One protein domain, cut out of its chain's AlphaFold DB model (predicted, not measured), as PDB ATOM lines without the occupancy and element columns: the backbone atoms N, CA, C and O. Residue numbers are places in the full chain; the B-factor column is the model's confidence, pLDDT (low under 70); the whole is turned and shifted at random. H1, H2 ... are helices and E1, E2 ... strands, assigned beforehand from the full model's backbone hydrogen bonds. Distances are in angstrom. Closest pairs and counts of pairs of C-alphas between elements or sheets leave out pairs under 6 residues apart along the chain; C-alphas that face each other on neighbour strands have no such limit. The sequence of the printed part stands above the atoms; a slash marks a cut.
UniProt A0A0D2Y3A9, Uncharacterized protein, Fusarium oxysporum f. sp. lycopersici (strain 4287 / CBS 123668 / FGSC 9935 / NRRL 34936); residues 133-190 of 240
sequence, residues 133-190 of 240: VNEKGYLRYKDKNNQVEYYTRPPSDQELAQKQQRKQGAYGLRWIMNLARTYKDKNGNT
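Overview. This is residues 133 to 190 of the 240 residues of an uncharacterized protein of Fusarium oxysporum f. sp. lycopersici (strain 4287 / CBS 123668 / FGSC 9935 / NRRL 34936) (UniProt A0A0D2Y3A9). Little of this flat model is regular structure: a small two-stranded hairpin, E1 and E2, sits between two short helices, H1 and H2, with loops joining them. On its way from H1 to H2 the chain pairs briefly with E1. The 58 printed residues run E1, E2, H1, H2, mixed in class, with 23 in named elements; the sheet E1 - E2 is antiparallel. It is only just compact, close to loose, with a radius of gyration of the C-alphas of 12.2 A and spans of 32 by 28 by 14 A.

Arrangement. Look first at the hairpin of E1, residues 139 to 142, and E2, residues 148 to 151, antiparallel at 150 degrees. There N 139 and O 151 are 2.8 A apart, within hydrogen-bond range. Residues 141 to 142 of E1 also pair, antiparallel, with residues 166 to 167. H1, residues 157 to 163, and H2, residues 173 to 180, are apart; in both, every O i to N i+4 pair is within hydrogen-bond range. E1 is apart from both helices, and E2 from H2.

Along the chain. Find C-alpha 139 at (153.706, 160.610, 217.723); E1 runs 10.4 A from there, and E2 10.2 A. H1 spans 10.0 A; H2 spans 10.4 A, ending at C-alpha 180, (147.357, 162.320, 206.463).

Size, cuts and confidence. The C-alphas farthest apart, of Asn 145 and Gly 188, are 35.0 A apart. The printed part has no cut and no long link, and no printed residue is under 70 in pLDDT.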
ATOM      1  N   VAL A 133     153.670 159.995 212.735       96.75
ATOM      2  CA  VAL A 133     152.770 159.151 213.528       96.75
ATOM      3  C   VAL A 133     152.785 157.704 213.034       96.75
ATOM      4  O   VAL A 133     152.983 157.442 211.845       96.75
ATOM      5  N   ASN A 134     152.608 156.743 213.941       95.56
ATOM      6  CA  ASN A 134     152.463 155.326 213.577       95.56
ATOM      7  C   ASN A 134     151.059 154.995 213.045       95.56
ATOM      8  O   ASN A 134     150.202 155.868 212.923       95.56
ATOM      9  N   GLU A 135     150.800 153.712 212.772       93.44
ATOM     10  CA  GLU A 135     149.508 153.226 212.267       93.44
ATOM     11  C   GLU A 135     148.342 153.419 213.251       93.44
ATOM     12  O   GLU A 135     147.196 153.186 212.879       93.44
ATOM     13  N   LYS A 136     148.618 153.835 214.492       92.50
ATOM     14  CA  LYS A 136     147.624 154.161 215.525       92.50
ATOM     15  C   LYS A 136     147.481 155.674 215.746       92.50
ATOM     16  O   LYS A 136     146.710 156.087 216.606       92.50
ATOM     17  N   GLY A 137     148.226 156.500 215.009       93.69
ATOM     18  CA  GLY A 137     148.223 157.954 215.167       93.69
ATOM     19  C   GLY A 137     149.080 158.479 216.318       93.69
ATOM     20  O   GLY A 137     148.897 159.620 216.733       93.69
ATOM     21  N   TYR A 138     149.997 157.669 216.857       95.31
ATOM     22  CA  TYR A 138     150.854 158.065 217.976       95.31
ATOM     23  C   TYR A 138     152.162 158.669 217.472       95.31
ATOM     24  O   TYR A 138     152.815 158.108 216.588       95.31
ATOM     25  N   LEU A 139     152.542 159.799 218.062       96.50
ATOM     26  CA  LEU A 139     153.706 160.610 217.723       96.50
ATOM     27  C   LEU A 139     155.007 159.841 217.948       96.50
ATOM     28  O   LEU A 139     155.208 159.260 219.011       96.50
ATOM     29  N   ARG A 140     155.907 159.887 216.970       96.81
ATOM     30  CA  ARG A 140     157.158 159.129 216.948       96.81
ATOM     31  C   ARG A 140     158.343 159.952 217.450       96.81
ATOM     32  O   ARG A 140     158.688 160.988 216.875       96.81
ATOM     33  N   TYR A 141     159.040 159.418 218.445       95.69
ATOM     34  CA  TYR A 141     160.280 159.972 218.987       95.69
ATOM     35  C   TYR A 141     161.370 158.909 218.991       95.69
ATOM     36  O   TYR A 141     161.091 157.710 218.981       95.69
ATOM     37  N   LYS A 142     162.622 159.354 218.936       93.50
ATOM     38  CA  LYS A 142     163.776 158.462 218.850       93.50
ATOM     39  C   LYS A 142     164.903 158.971 219.733       93.50
ATOM     40  O   LYS A 142     165.196 160.166 219.691       93.50
ATOM     41  N   ASP A 143     165.517 158.087 220.505       90.06
ATOM     42  CA  ASP A 143     166.688 158.414 221.321       90.06
ATOM     43  C   ASP A 143     167.996 158.370 220.501       90.06
ATOM     44  O   ASP A 143     168.005 158.111 219.288       90.06
ATOM     45  N   LYS A 144     169.128 158.631 221.164       88.94
ATOM     46  CA  LYS A 144     170.464 158.553 220.546       88.94
ATOM     47  C   LYS A 144     170.887 157.135 220.134       88.94
ATOM     48  O   LYS A 144     171.678 156.995 219.208       88.94
ATOM     49  N   ASN A 145     170.342 156.105 220.782       89.31
ATOM     50  CA  ASN A 145     170.631 154.688 220.530       89.31
ATOM     51  C   ASN A 145     169.729 154.099 219.440       89.31
ATOM     52  O   ASN A 145     169.735 152.896 219.189       89.31
ATOM     53  N   ASN A 146     168.964 154.955 218.769       88.38
ATOM     54  CA  ASN A 146     167.985 154.619 217.759       88.38
ATOM     55  C   ASN A 146     166.731 153.877 218.245       88.38
ATOM     56  O   ASN A 146     165.948 153.442 217.394       88.38
ATOM     57  N   GLN A 147     166.488 153.811 219.553       94.75
ATOM     58  CA  GLN A 147     165.255 153.262 220.109       94.75
ATOM     59  C   GLN A 147     164.090 154.210 219.849       94.75
ATOM     60  O   GLN A 147     164.214 155.430 219.987       94.75
ATOM     61  N   VAL A 148     162.966 153.643 219.416       95.69
ATOM     62  CA  VAL A 148     161.774 154.389 219.007       95.69
ATOM     63  C   VAL A 148     160.685 154.216 220.050       95.69
ATOM     64  O   VAL A 148     160.314 153.093 220.380       95.69
ATOM     65  N   GLU A 149     160.108 155.332 220.480       96.75
ATOM     66  CA  GLU A 149     158.927 155.356 221.336       96.75
ATOM     67  C   GLU A 149     157.797 156.149 220.677       96.75
ATOM     68  O   GLU A 149     158.024 157.054 219.863       96.75
ATOM     69  N   TYR A 150     156.563 155.782 221.026       96.38
ATOM     70  CA  TYR A 150     155.349 156.367 220.475       96.38
ATOM     71  C   TYR A 150     154.471 156.940 221.581       96.38
ATOM     72  O   TYR A 150     154.218 156.272 222.580       96.38
ATOM     73  N   TYR A 151     153.959 158.150 221.367       94.69
ATOM     74  CA  TYR A 151     153.204 158.890 222.372       94.69
ATOM     75  C   TYR A 151     151.848 159.365 221.843       94.69
ATOM     76  O   TYR A 151     151.719 159.799 220.700       94.69
ATOM     77  N   THR A 152     150.824 159.333 222.693       92.25
ATOM     78  CA  THR A 152     149.478 159.858 222.384       92.25
ATOM     79  C   THR A 152     149.390 161.385 222.484       92.25
ATOM     80  O   THR A 152     148.450 161.993 221.975       92.25
ATOM     81  N   ARG A 153     150.383 162.013 223.123       92.00
ATOM     82  CA  ARG A 153     150.563 163.463 223.251       92.00
ATOM     83  C   ARG A 153     152.026 163.835 223.001       92.00
ATOM     84  O   ARG A 153     152.888 162.975 223.169       92.00
ATOM     85  N   PRO A 154     152.341 165.089 222.649       92.44
ATOM     86  CA  PRO A 154     153.714 165.563 222.677       92.44
ATOM     87  C   PRO A 154     154.287 165.393 224.096       92.44
ATOM     88  O   PRO A 154     153.648 165.826 225.065       92.44
ATOM     89  N   PRO A 155     155.445 164.732 224.253       93.31
ATOM     90  CA  PRO A 155     156.192 164.770 225.500       93.31
ATOM     91  C   PRO A 155     156.656 166.202 225.790       93.31
ATOM     92  O   PRO A 155     156.886 166.986 224.869       93.31
ATOM     93  N   SER A 156     156.787 166.537 227.067       93.25
ATOM     94  CA  SER A 156     157.417 167.779 227.515       93.25
ATOM     95  C   SER A 156     158.919 167.774 227.224       93.25
ATOM     96  O   SER A 156     159.541 166.715 227.115       93.25
ATOM     97  N   ASP A 157     159.527 168.959 227.168       88.31
ATOM     98  CA  ASP A 157     160.975 169.087 226.961       88.31
ATOM     99  C   ASP A 157     161.783 168.368 228.055       88.31
ATOM    100  O   ASP A 157     162.836 167.801 227.771       88.31
ATOM    101  N   GLN A 158     161.263 168.311 229.288       93.06
ATOM    102  CA  GLN A 158     161.878 167.566 230.389       93.06
ATOM    103  C   GLN A 158     161.852 166.049 230.146       93.06
ATOM    104  O   GLN A 158     162.883 165.396 230.303       93.06
ATOM    105  N   GLU A 159     160.711 165.489 229.721       93.56
ATOM    106  CA  GLU A 159     160.592 164.066 229.356       93.56
ATOM    107  C   GLU A 159     161.557 163.711 228.212       93.56
ATOM    108  O   GLU A 159     162.247 162.688 228.263       93.56
ATOM    109  N   LEU A 160     161.653 164.582 227.200       89.81
ATOM    110  CA  LEU A 160     162.573 164.405 226.075       89.81
ATOM    111  C   LEU A 160     164.037 164.480 226.513       89.81
ATOM    112  O   LEU A 160     164.832 163.643 226.088       89.81
ATOM    113  N   ALA A 161     164.403 165.439 227.367       89.56
ATOM    114  CA  ALA A 161     165.768 165.609 227.855       89.56
ATOM    115  C   ALA A 161     166.228 164.414 228.701       89.56
ATOM    116  O   ALA A 161     167.322 163.892 228.479       89.56
ATOM    117  N   GLN A 162     165.374 163.928 229.609       92.94
ATOM    118  CA  GLN A 162     165.662 162.762 230.454       92.94
ATOM    119  C   GLN A 162     165.955 161.511 229.624       92.94
ATOM    120  O   GLN A 162     166.905 160.783 229.908       92.94
ATOM    121  N   LYS A 163     165.172 161.283 228.565       91.44
ATOM    122  CA  LYS A 163     165.346 160.135 227.665       91.44
ATOM    123  C   LYS A 163     166.278 160.409 226.483       91.44
ATOM    124  O   LYS A 163     166.486 159.526 225.654       91.44
ATOM    125  N   GLN A 164     166.818 161.623 226.371       90.38
ATOM    126  CA  GLN A 164     167.618 162.087 225.229       90.38
ATOM    127  C   GLN A 164     166.920 161.820 223.884       90.38
ATOM    128  O   GLN A 164     167.538 161.408 222.897       90.38
ATOM    129  N   GLN A 165     165.603 162.017 223.861       90.06
ATOM    130  CA  GLN A 165     164.748 161.767 222.713       90.06
ATOM    131  C   GLN A 165     164.589 163.020 221.860       90.06
ATOM    132  O   GLN A 165     164.487 164.142 222.349       90.06
ATOM    133  N   ARG A 166     164.499 162.812 220.549       88.50
ATOM    134  CA  ARG A 166     164.185 163.855 219.572       88.50
ATOM    135  C   ARG A 166     162.974 163.475 218.739       88.50
ATOM    136  O   ARG A 166     162.771 162.303 218.403       88.50
ATOM    137  N   LYS A 167     162.207 164.494 218.347       90.75
ATOM    138  CA  LYS A 167     161.112 164.348 217.383       90.75
ATOM    139  C   LYS A 167     161.614 163.717 216.086       90.75
ATOM    140  O   LYS A 167     162.754 163.943 215.671       90.75
ATOM    141  N   GLN A 168     160.773 162.913 215.454       93.25
ATOM    142  CA  GLN A 168     161.048 162.338 214.144       93.25
ATOM    143  C   GLN A 168     160.078 162.948 213.141       93.25
ATOM    144  O   GLN A 168     158.874 162.832 213.336       93.25
ATOM    145  N   GLY A 169     160.594 163.614 212.106       92.12
ATOM    146  CA  GLY A 169     159.762 164.239 211.077       92.12
ATOM    147  C   GLY A 169     158.991 163.210 210.252       92.12
ATOM    148  O   GLY A 169     159.444 162.074 210.074       92.12
ATOM    149  N   ALA A 170     157.821 163.605 209.761       94.88
ATOM    150  CA  ALA A 170     156.995 162.837 208.841       94.88
ATOM    151  C   ALA A 170     157.584 162.870 207.421       94.88
ATOM    152  O   ALA A 170     156.982 163.437 206.512       94.88
ATOM    153  N   TYR A 171     158.769 162.278 207.261       90.62
ATOM    154  CA  TYR A 171     159.492 162.234 205.991       90.62
ATOM    155  C   TYR A 171     159.268 160.922 205.247       90.62
ATOM    156  O   TYR A 171     159.389 159.839 205.820       90.62
ATOM    157  N   GLY A 172     159.018 161.006 203.950       91.19
ATOM    158  CA  GLY A 172     158.787 159.853 203.093       91.19
ATOM    159  C   GLY A 172     157.406 159.214 203.243       91.19
ATOM    160  O   GLY A 172     156.659 159.433 204.201       91.19
ATOM    161  N   LEU A 173     157.068 158.396 202.246       92.69
ATOM    162  CA  LEU A 173     155.692 158.002 201.958       92.69
ATOM    163  C   LEU A 173     154.939 157.399 203.150       92.69
ATOM    164  O   LEU A 173     153.840 157.848 203.450       92.69
ATOM    165  N   ARG A 174     155.510 156.416 203.859       93.44
ATOM    166  CA  ARG A 174     154.826 155.768 204.998       93.44
ATOM    167  C   ARG A 174     154.387 156.790 206.047       93.44
ATOM    168  O   ARG A 174     153.245 156.756 206.500       93.44
ATOM    169  N   TRP A 175     155.291 157.683 206.440       95.94
ATOM    170  CA  TRP A 175     155.031 158.636 207.514       95.94
ATOM    171  C   TRP A 175     154.116 159.771 207.059       95.94
ATOM    172  O   TRP A 175     153.245 160.169 207.828       95.94
ATOM    173  N   ILE A 176     154.240 160.216 205.805       95.44
ATOM    174  CA  ILE A 176     153.311 161.170 205.183       95.44
ATOM    175  C   ILE A 176     151.892 160.590 205.126       95.44
ATOM    176  O   ILE A 176     150.938 161.246 205.546       95.44
ATOM    177  N   MET A 177     151.743 159.346 204.666       94.44
ATOM    178  CA  MET A 177     150.440 158.684 204.553       94.44
ATOM    179  C   MET A 177     149.805 158.439 205.922       94.44
ATOM    180  O   MET A 177     148.603 158.640 206.074       94.44
ATOM    181  N   ASN A 178     150.591 158.052 206.929       95.94
ATOM    182  CA  ASN A 178     150.095 157.952 208.300       95.94
ATOM    183  C   ASN A 178     149.675 159.328 208.838       95.94
ATOM    184  O   ASN A 178     148.586 159.456 209.389       95.94
ATOM    185  N   LEU A 179     150.480 160.375 208.628       97.00
ATOM    186  CA  LEU A 179     150.141 161.730 209.063       97.00
ATOM    187  C   LEU A 179     148.836 162.229 208.431       97.00
ATOM    188  O   LEU A 179     148.057 162.886 209.110       97.00
ATOM    189  N   ALA A 180     148.570 161.902 207.166       95.75
ATOM    190  CA  ALA A 180     147.357 162.320 206.463       95.75
ATOM    191  C   ALA A 180     146.074 161.616 206.942       95.75
ATOM    192  O   ALA A 180     144.977 162.110 206.677       95.75
ATOM    193  N   ARG A 181     146.180 160.487 207.655       95.62
ATOM    194  CA  ARG A 181     145.021 159.724 208.140       95.62
ATOM    195  C   ARG A 181     144.410 160.344 209.391       95.62
ATOM    196  O   ARG A 181     145.101 160.798 210.303       95.62
ATOM    197  N   THR A 182     143.087 160.289 209.461       95.12
ATOM    198  CA  THR A 182     142.329 160.650 210.659       95.12
ATOM    199  C   THR A 182     142.235 159.432 211.574       95.12
ATOM    200  O   THR A 182     141.552 158.464 211.243       95.12
ATOM    201  N   TYR A 183     142.909 159.476 212.723       94.75
ATOM    202  CA  TYR A 183     142.805 158.438 213.752       94.75
ATOM    203  C   TYR A 183     141.788 158.835 214.815       94.75
ATOM    204  O   TYR A 183     141.628 160.021 215.111       94.75
ATOM    205  N   LYS A 184     141.124 157.840 215.405       90.88
ATOM    206  CA  LYS A 184     140.233 158.023 216.551       90.88
ATOM    207  C   LYS A 184     140.780 157.283 217.762       90.88
ATOM    208  O   LYS A 184     141.329 156.191 217.619       90.88
ATOM    209  N   ASP A 185     140.643 157.884 218.938       82.12
ATOM    210  CA  ASP A 185     140.918 157.194 220.194       82.12
ATOM    211  C   ASP A 185     139.807 156.178 220.529       82.12
ATOM    212  O   ASP A 185     138.800 156.058 219.826       82.12
ATOM    213  N   LYS A 186     139.984 155.441 221.631       82.31
ATOM    214  CA  LYS A 186     139.010 154.450 222.119       82.31
ATOM    215  C   LYS A 186     137.625 155.030 222.450       82.31
ATOM    216  O   LYS A 186     136.665 154.276 222.523       82.31
ATOM    217  N   ASN A 187     137.532 156.344 222.648       85.69
ATOM    218  CA  ASN A 187     136.298 157.061 222.958       85.69
ATOM    219  C   ASN A 187     135.689 157.712 221.699       85.69
ATOM    220  O   ASN A 187     134.703 158.436 221.798       85.69
ATOM    221  N   GLY A 188     136.265 157.478 220.515       86.56
ATOM    222  CA  GLY A 188     135.799 158.030 219.244       86.56
ATOM    223  C   GLY A 188     136.273 159.457 218.947       86.56
ATOM    224  O   GLY A 188     135.909 159.996 217.896       86.56
ATOM    225  N   ASN A 189     137.102 160.062 219.804       87.44
ATOM    226  CA  ASN A 189     137.619 161.410 219.579       87.44
ATOM    227  C   ASN A 189     138.680 161.399 218.486       87.44
ATOM    228  O   ASN A 189     139.559 160.538 218.455       87.44
ATOM    229  N   THR A 190     138.623 162.389 217.601       90.56
ATOM    230  CA  THR A 190     139.604 162.527 216.522       90.56
ATOM    231  C   THR A 190     140.944 163.010 217.074       90.56
ATOM    232  O   THR A 190     140.996 163.993 217.813       90.56
TER     233      THR A 190